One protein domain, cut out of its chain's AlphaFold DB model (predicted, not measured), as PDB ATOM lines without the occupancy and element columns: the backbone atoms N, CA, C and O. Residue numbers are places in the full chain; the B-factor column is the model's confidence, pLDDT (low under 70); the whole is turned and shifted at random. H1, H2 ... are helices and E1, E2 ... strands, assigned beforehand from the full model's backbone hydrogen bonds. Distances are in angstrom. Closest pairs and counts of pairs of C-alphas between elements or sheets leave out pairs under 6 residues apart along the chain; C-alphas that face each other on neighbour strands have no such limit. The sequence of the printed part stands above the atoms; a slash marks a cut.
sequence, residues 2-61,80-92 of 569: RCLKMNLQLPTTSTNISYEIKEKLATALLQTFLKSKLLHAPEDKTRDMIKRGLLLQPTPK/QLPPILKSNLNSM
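This is residues 2 to 61 and 80 to 92 of the 569 residues of an uncharacterized protein of [Candida] arabinofermentans NRRL YB-2248 (UniProt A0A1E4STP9). With little regular structure, this is an open, angular shape: the two-stranded hairpin E1-E2 makes one limb, with residues 9 to 14 standing free at its tip, and helix H1 makes a second limb, with the long loop of residues 36 to 61 folding back beside it. Short H2 lies beyond a cut. The printed part has 73 residues, ordered E1, E2, H1, H2, of mixed class with 29 in named elements; it is loose, radius of gyration of the C-alphas 15.3 A, spanning 47 by 32 by 19 A.

Find C-alpha 4 at (-17.870, 29.591, 3.524), where E1, residues 4 to 9, begins its 16.2 A; E2, residues 14 to 19, runs 16.3 A. H1, residues 23 to 35, runs 18.3 A to C-alpha 35 at (0.129, 26.630, 17.390). H2 is residues 83 to 86.

E1 and E2 form an antiparallel hairpin at 171 degrees; look for N 6 and O 17, within hydrogen-bond range at 2.8 A. Residues 39 to 40 pair antiparallel with 57 to 58. In H1 every O i to N i+4 pair is within range; H2 is too short for one. H1 and H2 are apart.

Residues 62 to 79 are not printed, leaving 21.4 A between C-alphas 61 and 80. The links E1 to E2 and E2 to H1 are tight. Residues 2 to 19 and residue 80 have pLDDT under 70.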
ATOM      1  N   ARG A   2     -13.582  26.008  -0.013       47.00
ATOM      2  CA  ARG A   2     -13.571  26.962  -1.144       47.00
ATOM      3  C   ARG A   2     -14.650  28.046  -1.023       47.00
ATOM      4  O   ARG A   2     -14.416  29.158  -1.456       47.00
ATOM      5  N   CYS A   3     -15.767  27.776  -0.347       56.78
ATOM      6  CA  CYS A   3     -16.780  28.791  -0.053       56.78
ATOM      7  C   CYS A   3     -17.339  28.563   1.355       56.78
ATOM      8  O   CYS A   3     -17.952  27.527   1.607       56.78
ATOM      9  N   LEU A   4     -17.125  29.506   2.270       58.19
ATOM     10  CA  LEU A   4     -17.870  29.591   3.524       58.19
ATOM     11  C   LEU A   4     -19.087  30.482   3.262       58.19
ATOM     12  O   LEU A   4     -18.919  31.626   2.849       58.19
ATOM     13  N   LYS A   5     -20.296  29.971   3.488       57.25
ATOM     14  CA  LYS A   5     -21.524  30.772   3.494       57.25
ATOM     15  C   LYS A   5     -22.153  30.651   4.875       57.25
ATOM     16  O   LYS A   5     -22.442  29.544   5.316       57.25
ATOM     17  N   MET A   6     -22.327  31.772   5.554       53.62
ATOM     18  CA  MET A   6     -22.987  31.874   6.848       53.62
ATOM     19  C   MET A   6     -24.185  32.802   6.678       53.62
ATOM     20  O   MET A   6     -24.021  33.952   6.285       53.62
ATOM     21  N   ASN A   7     -25.384  32.296   6.945       52.69
ATOM     22  CA  ASN A   7     -26.597  33.103   7.002       52.69
ATOM     23  C   ASN A   7     -26.963  33.275   8.478       52.69
ATOM     24  O   ASN A   7     -27.217  32.292   9.173       52.69
ATOM     25  N   LEU A   8     -26.920  34.512   8.957       55.41
ATOM     26  CA  LEU A   8     -27.354  34.899  10.290       55.41
ATOM     27  C   LEU A   8     -28.770  35.459  10.157       55.41
ATOM     28  O   LEU A   8     -28.956  36.503   9.536       55.41
ATOM     29  N   GLN A   9     -29.763  34.770  10.714       49.78
ATOM     30  CA  GLN A   9     -31.141  35.259  10.779       49.78
ATOM     31  C   GLN A   9     -31.427  35.773  12.190       49.78
ATOM     32  O   GLN A   9     -31.419  35.009  13.154       49.78
ATOM     33  N   LEU A  10     -31.670  37.073  12.299       53.78
ATOM     34  CA  LEU A  10     -32.241  37.751  13.460       53.78
ATOM     35  C   LEU A  10     -33.740  37.992  13.192       53.78
ATOM     36  O   LEU A  10     -34.141  38.012  12.026       53.78
ATOM     37  N   PRO A  11     -34.574  38.222  14.227       48.12
ATOM     38  CA  PRO A  11     -36.008  38.486  14.049       48.12
ATOM     39  C   PRO A  11     -36.320  39.618  13.059       48.12
ATOM     40  O   PRO A  11     -37.340  39.579  12.379       48.12
ATOM     41  N   THR A  12     -35.435  40.612  12.970       41.03
ATOM     42  CA  THR A  12     -35.601  41.810  12.138       41.03
ATOM     43  C   THR A  12     -34.594  41.922  10.990       41.03
ATOM     44  O   THR A  12     -34.822  42.711  10.076       41.03
ATOM     45  N   THR A  13     -33.514  41.131  10.981       45.31
ATOM     46  CA  THR A  13     -32.393  41.304  10.037       45.31
ATOM     47  C   THR A  13     -31.830  39.959   9.583       45.31
ATOM     48  O   THR A  13     -31.571  39.086  10.403       45.31
ATOM     49  N   SER A  14     -31.565  39.783   8.286       50.25
ATOM     50  CA  SER A  14     -30.805  38.631   7.779       50.25
ATOM     51  C   SER A  14     -29.470  39.088   7.198       50.25
ATOM     52  O   SER A  14     -29.438  39.885   6.261       50.25
ATOM     53  N   THR A  15     -28.368  38.564   7.732       52.25
ATOM     54  CA  THR A  15     -27.007  38.855   7.270       52.25
ATOM     55  C   THR A  15     -26.423  37.625   6.584       52.25
ATOM     56  O   THR A  15     -26.196  36.594   7.215       52.25
ATOM     57  N   ASN A  16     -26.136  37.735   5.287       58.66
ATOM     58  CA  ASN A  16     -25.455  36.696   4.514       58.66
ATOM     59  C   ASN A  16     -23.965  37.024   4.382       58.66
ATOM     60  O   ASN A  16     -23.584  37.928   3.645       58.66
ATOM     61  N   ILE A  17     -23.112  36.262   5.061       59.88
ATOM     62  CA  ILE A  17     -21.657  36.343   4.932       59.88
ATOM     63  C   ILE A  17     -21.212  35.234   3.985       59.88
ATOM     64  O   ILE A  17     -21.360  34.050   4.287       59.88
ATOM     65  N   SER A  18     -20.639  35.604   2.844       67.00
ATOM     66  CA  SER A  18     -19.980  34.654   1.948       67.00
ATOM     67  C   SER A  18     -18.505  35.004   1.825       67.00
ATOM     68  O   SER A  18     -18.157  36.161   1.604       67.00
ATOM     69  N   TYR A  19     -17.633  34.020   2.039       68.12
ATOM     70  CA  TYR A  19     -16.191  34.217   2.018       68.12
ATOM     71  C   TYR A  19     -15.495  33.063   1.298       68.12
ATOM     72  O   TYR A  19     -15.758  31.887   1.563       68.12
ATOM     73  N   GLU A  20     -14.567  33.400   0.408       79.25
ATOM     74  CA  GLU A  20     -13.688  32.446  -0.261       79.25
ATOM     75  C   GLU A  20     -12.289  32.516   0.363       79.25
ATOM     76  O   GLU A  20     -11.577  33.516   0.257       79.25
ATOM     77  N   ILE A  21     -11.879  31.441   1.045       78.88
ATOM     78  CA  ILE A  21     -10.546  31.354   1.654       78.88
ATOM     79  C   ILE A  21      -9.601  30.657   0.671       78.88
ATOM     80  O   ILE A  21      -9.725  29.459   0.408       78.88
ATOM     81  N   LYS A  22      -8.599  31.393   0.173       85.75
ATOM     82  CA  LYS A  22      -7.513  30.831  -0.652       85.75
ATOM     83  C   LYS A  22      -6.753  29.736   0.116       85.75
ATOM     84  O   LYS A  22      -6.492  29.887   1.307       85.75
ATOM     85  N   GLU A  23      -6.310  28.676  -0.568       84.69
ATOM     86  CA  GLU A  23      -5.651  27.503   0.056       84.69
ATOM     87  C   GLU A  23      -4.452  27.877   0.946       84.69
ATOM     88  O   GLU A  23      -4.317  27.362   2.058       84.69
ATOM     89  N   LYS A  24      -3.606  28.814   0.493       87.62
ATOM     90  CA  LYS A  24      -2.449  29.295   1.268       87.62
ATOM     91  C   LYS A  24      -2.872  29.940   2.590       87.62
ATOM     92  O   LYS A  24      -2.285  29.643   3.625       87.62
ATOM     93  N   LEU A  25      -3.911  30.780   2.558       87.19
ATOM     94  CA  LEU A  25      -4.449  31.435   3.750       87.19
ATOM     95  C   LEU A  25      -5.108  30.416   4.683       87.19
ATOM     96  O   LEU A  25      -4.851  30.444   5.879       87.19
ATOM     97  N   ALA A  26      -5.893  29.482   4.142       85.56
ATOM     98  CA  ALA A  26      -6.515  28.420   4.931       85.56
ATOM     99  C   ALA A  26      -5.464  27.583   5.676       85.56
ATOM    100  O   ALA A  26      -5.594  27.345   6.872       85.56
ATOM    101  N   THR A  27      -4.389  27.190   4.987       88.38
ATOM    102  CA  THR A  27      -3.296  26.411   5.588       88.38
ATOM    103  C   THR A  27      -2.576  27.206   6.678       88.38
ATOM    104  O   THR A  27      -2.308  26.668   7.750       88.38
ATOM    105  N   ALA A  28      -2.313  28.497   6.441       90.69
ATOM    106  CA  ALA A  28      -1.709  29.377   7.438       90.69
ATOM    107  C   ALA A  28      -2.604  29.550   8.677       90.69
ATOM    108  O   ALA A  28      -2.115  29.429   9.795       90.69
ATOM    109  N   LEU A  29      -3.914  29.763   8.496       91.00
ATOM    110  CA  LEU A  29      -4.876  29.886   9.596       91.00
ATOM    111  C   LEU A  29      -4.958  28.608  10.429       91.00
ATOM    112  O   LEU A  29      -4.879  28.672  11.652       91.00
ATOM    113  N   LEU A  30      -5.053  27.445   9.779       92.19
ATOM    114  CA  LEU A  30      -5.057  26.168  10.489       92.19
ATOM    115  C   LEU A  30      -3.756  25.980  11.281       92.19
ATOM    116  O   LEU A  30      -3.794  25.537  12.426       92.19
ATOM    117  N   GLN A  31      -2.608  26.347  10.703       93.50
ATOM    118  CA  GLN A  31      -1.314  26.230  11.372       93.50
ATOM    119  C   GLN A  31      -1.218  27.163  12.584       93.50
ATOM    120  O   GLN A  31      -0.636  26.780  13.601       93.50
ATOM    121  N   THR A  32      -1.802  28.359  12.494       93.81
ATOM    122  CA  THR A  32      -1.952  29.277  13.626       93.81
ATOM    123  C   THR A  32      -2.842  28.669  14.703       93.81
ATOM    124  O   THR A  32      -2.424  28.640  15.854       93.81
ATOM    125  N   PHE A  33      -4.003  28.111  14.347       94.38
ATOM    126  CA  PHE A  33      -4.918  27.471  15.301       94.38
ATOM    127  C   PHE A  33      -4.310  26.255  16.001       94.38
ATOM    128  O   PHE A  33      -4.573  26.038  17.184       94.38
ATOM    129  N   LEU A  34      -3.480  25.479  15.298       93.75
ATOM    130  CA  LEU A  34      -2.684  24.416  15.907       93.75
ATOM    131  C   LEU A  34      -1.677  25.025  16.895       93.75
ATOM    132  O   LEU A  34      -1.689  24.691  18.069       93.75
ATOM    133  N   LYS A  35      -0.855  25.997  16.484       93.06
ATOM    134  CA  LYS A  35       0.129  26.630  17.390       93.06
ATOM    135  C   LYS A  35      -0.502  27.285  18.626       93.06
ATOM    136  O   LYS A  35       0.096  27.240  19.696       93.06
ATOM    137  N   SER A  36      -1.703  27.843  18.493       93.94
ATOM    138  CA  SER A  36      -2.442  28.497  19.578       93.94
ATOM    139  C   SER A  36      -3.291  27.542  20.431       93.94
ATOM    140  O   SER A  36      -4.103  28.002  21.239       93.94
ATOM    141  N   LYS A  37      -3.111  26.221  20.269       94.12
ATOM    142  CA  LYS A  37      -3.794  25.164  21.034       94.12
ATOM    143  C   LYS A  37      -5.314  25.127  20.841       94.12
ATOM    144  O   LYS A  37      -6.032  24.698  21.738       94.12
ATOM    145  N   LEU A  38      -5.828  25.575  19.695       95.38
ATOM    146  CA  LEU A  38      -7.268  25.555  19.378       95.38
ATOM    147  C   LEU A  38      -7.683  24.306  18.601       95.38
ATOM    148  O   LEU A  38      -8.817  23.846  18.717       95.38
ATOM    149  N   LEU A  39      -6.759  23.755  17.818       94.94
ATOM    150  CA  LEU A  39      -6.907  22.483  17.117       94.94
ATOM    151  C   LEU A  39      -5.794  21.537  17.561       94.94
ATOM    152  O   LEU A  39      -4.719  21.987  17.937       94.94
ATOM    153  N   HIS A  40      -6.026  20.234  17.474       93.81
ATOM    154  CA  HIS A  40      -4.993  19.208  17.616       93.81
ATOM    155  C   HIS A  40      -5.216  18.086  16.599       93.81
ATOM    156  O   HIS A  40      -6.274  18.017  15.969       93.81
ATOM    157  N   ALA A  41      -4.218  17.221  16.427       93.00
ATOM    158  CA  ALA A  41      -4.329  16.018  15.611       93.00
ATOM    159  C   ALA A  41      -4.576  14.798  16.522       93.00
ATOM    160  O   ALA A  41      -3.656  14.386  17.229       93.00
ATOM    161  N   PRO A  42      -5.777  14.186  16.515       89.88
ATOM    162  CA  PRO A  42      -6.096  13.079  17.421       89.88
ATOM    163  C   PRO A  42      -5.196  11.849  17.262       89.88
ATOM    164  O   PRO A  42      -4.886  11.191  18.254       89.88
ATOM    165  N   GLU A  43      -4.771  11.560  16.028       88.44
ATOM    166  CA  GLU A  43      -3.897  10.428  15.688       88.44
ATOM    167  C   GLU A  43      -2.427  10.671  16.068       88.44
ATOM    168  O   GLU A  43      -1.694   9.727  16.349       88.44
ATOM    169  N   ASP A  44      -1.997  11.935  16.105       89.50
ATOM    170  CA  ASP A  44      -0.632  12.347  16.447       89.50
ATOM    171  C   ASP A  44      -0.694  13.548  17.393       89.50
ATOM    172  O   ASP A  44      -0.494  14.706  17.011       89.50
ATOM    173  N   LYS A  45      -0.996  13.255  18.662       89.12
ATOM    174  CA  LYS A  45      -1.216  14.270  19.699       89.12
ATOM    175  C   LYS A  45       0.029  15.093  20.022       89.12
ATOM    176  O   LYS A  45      -0.087  16.050  20.771       89.12
ATOM    177  N   THR A  46       1.205  14.748  19.505       90.38
ATOM    178  CA  THR A  46       2.455  15.499  19.719       90.38
ATOM    179  C   THR A  46       2.802  16.438  18.569       90.38
ATOM    180  O   THR A  46       3.758  17.205  18.662       90.38
ATOM    181  N   ARG A  47       2.037  16.396  17.474       89.19
ATOM    182  CA  ARG A  47       2.334  17.158  16.265       89.19
ATOM    183  C   ARG A  47       2.102  18.658  16.432       89.19
ATOM    184  O   ARG A  47       1.098  19.110  16.982       89.19
ATOM    185  N   ASP A  48       3.014  19.423  15.852       86.00
ATOM    186  CA  ASP A  48       3.040  20.885  15.833       86.00
ATOM    187  C   ASP A  48       2.875  21.485  14.422       86.00
ATOM    188  O   ASP A  48       2.575  22.672  14.285       86.00
ATOM    189  N   MET A  49       3.022  20.674  13.367       88.88
ATOM    190  CA  MET A  49       2.920  21.093  11.967       88.88
ATOM    191  C   MET A  49       1.788  20.400  11.209       88.88
ATOM    192  O   MET A  49       1.576  19.194  11.318       88.88
ATOM    193  N   ILE A  50       1.109  21.150  10.346       88.75
ATOM    194  CA  ILE A  50       0.042  20.615   9.497       88.75
ATOM    195  C   ILE A  50       0.614  19.934   8.252       88.75
ATOM    196  O   ILE A  50       1.532  20.438   7.606       88.75
ATOM    197  N   LYS A  51       0.023  18.792   7.883       86.56
ATOM    198  CA  LYS A  51       0.287  18.074   6.626       86.56
ATOM    199  C   LYS A  51      -1.023  17.794   5.888       86.56
ATOM    200  O   LYS A  51      -2.092  17.758   6.494       86.56
ATOM    201  N   ARG A  52      -0.946  17.585   4.569       84.62
ATOM    202  CA  ARG A  52      -2.108  17.178   3.760       84.62
ATOM    203  C   ARG A  52      -2.633  15.818   4.234       84.62
ATOM    204  O   ARG A  52      -1.838  14.928   4.513       84.62
ATOM    205  N   GLY A  53      -3.956  15.684   4.315       84.75
ATOM    206  CA  GLY A  53      -4.632  14.467   4.781       84.75
ATOM    207  C   GLY A  53      -4.686  14.296   6.304       84.75
ATOM    208  O   GLY A  53      -5.230  13.306   6.769       84.75
ATOM    209  N   LEU A  54      -4.150  15.244   7.082       87.75
ATOM    210  CA  LEU A  54      -4.194  15.185   8.542       87.75
ATOM    211  C   LEU A  54      -5.597  15.523   9.061       87.75
ATOM    212  O   LEU A  54      -6.130  16.593   8.756       87.75
ATOM    213  N   LEU A  55      -6.160  14.642   9.888       90.94
ATOM    214  CA  LEU A  55      -7.388  14.923  10.623       90.94
ATOM    215  C   LEU A  55      -7.098  15.888  11.775       90.94
ATOM    216  O   LEU A  55      -6.198  15.665  12.585       90.94
ATOM    217  N   LEU A  56      -7.877  16.966  11.839       91.31
ATOM    218  CA  LEU A  56      -7.813  17.963  12.900       91.31
ATOM    219  C   LEU A  56      -9.117  17.949  13.686       91.31
ATOM    220  O   LEU A  56     -10.201  17.860  13.112       91.31
ATOM    221  N   GLN A  57      -9.000  18.085  14.999       92.38
ATOM    222  CA  GLN A  57     -10.124  18.183  15.918       92.38
ATOM    223  C   GLN A  57      -9.944  19.427  16.795       92.38
ATOM    224  O   GLN A  57      -8.816  19.723  17.196       92.38
ATOM    225  N   PRO A  58     -11.019  20.160  17.122       94.31
ATOM    226  CA  PRO A  58     -10.964  21.202  18.139       94.31
ATOM    227  C   PRO A  58     -10.487  20.663  19.487       94.31
ATOM    228  O   PRO A  58     -10.880  19.576  19.903       94.31
ATOM    229  N   THR A  59      -9.635  21.423  20.167       95.50
ATOM    230  CA  THR A  59      -9.273  21.173  21.570       95.50
ATOM    231  C   THR A  59     -10.401  21.650  22.495       95.50
ATOM    232  O   THR A  59     -11.259  22.416  22.044       95.50
ATOM    233  N   PRO A  60     -10.397  21.302  23.796       94.44
ATOM    234  CA  PRO A  60     -11.353  21.856  24.759       94.44
ATOM    235  C   PRO A  60     -11.375  23.387  24.755       94.44
ATOM    236  O   PRO A  60     -12.439  23.998  24.731       94.44
ATOM    237  N   LYS A  61     -10.197  24.013  24.671       95.38
ATOM    238  CA  LYS A  61     -10.053  25.462  24.510       95.38
ATOM    239  C   LYS A  61     -10.686  25.969  23.217       95.38
ATOM    240  O   LYS A  61     -11.423  26.949  23.241       95.38
ATOM    241  N   GLN A  80     -30.938  24.468  18.555       66.94
ATOM    242  CA  GLN A  80     -30.160  24.734  17.337       66.94
ATOM    243  C   GLN A  80     -28.642  24.861  17.573       66.94
ATOM    244  O   GLN A  80     -27.885  25.027  16.616       66.94
ATOM    245  N   LEU A  81     -28.172  24.760  18.824       72.00
ATOM    246  CA  LEU A  81     -26.736  24.754  19.123       72.00
ATOM    247  C   LEU A  81     -26.018  23.602  18.388       72.00
ATOM    248  O   LEU A  81     -26.509  22.464  18.436       72.00
ATOM    249  N   PRO A  82     -24.842  23.859  17.779       79.19
ATOM    250  CA  PRO A  82     -24.031  22.831  17.140       79.19
ATOM    251  C   PRO A  82     -23.794  21.621  18.062       79.19
ATOM    252  O   PRO A  82     -23.440  21.821  19.228       79.19
ATOM    253  N   PRO A  83     -23.902  20.371  17.564       82.38
ATOM    254  CA  PRO A  83     -23.745  19.166  18.387       82.38
ATOM    255  C   PRO A  83     -22.432  19.118  19.179       82.38
ATOM    256  O   PRO A  83     -22.405  18.636  20.307       82.38
ATOM    257  N   ILE A  84     -21.354  19.687  18.626       84.81
ATOM    258  CA  ILE A  84     -20.048  19.768  19.291       84.81
ATOM    259  C   ILE A  84     -20.104  20.517  20.632       84.81
ATOM    260  O   ILE A  84     -19.434  20.103  21.575       84.81
ATOM    261  N   LEU A  85     -20.942  21.553  20.762       85.00
ATOM    262  CA  LEU A  85     -21.082  22.330  22.002       85.00
ATOM    263  C   LEU A  85     -21.858  21.578  23.092       85.00
ATOM    264  O   LEU A  85     -21.718  21.893  24.270       85.00
ATOM    265  N   LYS A  86     -22.652  20.575  22.702       82.31
ATOM    266  CA  LYS A  86     -23.396  19.689  23.611       82.31
ATOM    267  C   LYS A  86     -22.594  18.447  24.012       82.31
ATOM    268  O   LYS A  86     -23.038  17.686  24.863       82.31
ATOM    269  N   SER A  87     -21.449  18.216  23.370       84.94
ATOM    270  CA  SER A  87     -20.607  17.043  23.599       84.94
ATOM    271  C   SER A  87     -19.631  17.240  24.762       84.94
ATOM    272  O   SER A  87     -19.351  18.363  25.181       84.94
ATOM    273  N   ASN A  88     -19.021  16.144  25.215       86.12
ATOM    274  CA  ASN A  88     -17.929  16.136  26.196       86.12
ATOM    275  C   ASN A  88     -16.626  16.813  25.707       86.12
ATOM    276  O   ASN A  88     -15.660  16.890  26.465       86.12
ATOM    277  N   LEU A  89     -16.591  17.327  24.469       87.75
ATOM    278  CA  LEU A  89     -15.516  18.196  23.984       87.75
ATOM    279  C   LEU A  89     -15.598  19.613  24.576       87.75
ATOM    280  O   LEU A  89     -14.589  20.314  24.613       87.75
ATOM    281  N   ASN A  90     -16.777  20.038  25.040       88.69
ATOM    282  CA  ASN A  90     -16.999  21.337  25.678       88.69
ATOM    283  C   ASN A  90     -16.739  21.264  27.192       88.69
ATOM    284  O   ASN A  90     -17.631  21.473  28.005       88.69
ATOM    285  N   SER A  91     -15.523  20.888  27.575       90.31
ATOM    286  CA  SER A  91     -15.164  20.606  28.972       90.31
ATOM    287  C   SER A  91     -14.374  21.719  29.665       90.31
ATOM    288  O   SER A  91     -14.020  21.572  30.832       90.31
ATOM    289  N   MET A  92     -14.056  22.803  28.955       91.12
ATOM    290  CA  MET A  92     -13.150  23.847  29.432       91.12
ATOM    291  C   MET A  92     -13.900  25.140  29.760       91.12
ATOM    292  O   MET A  92     -14.597  25.688  28.911       91.12
TER     293      MET A  92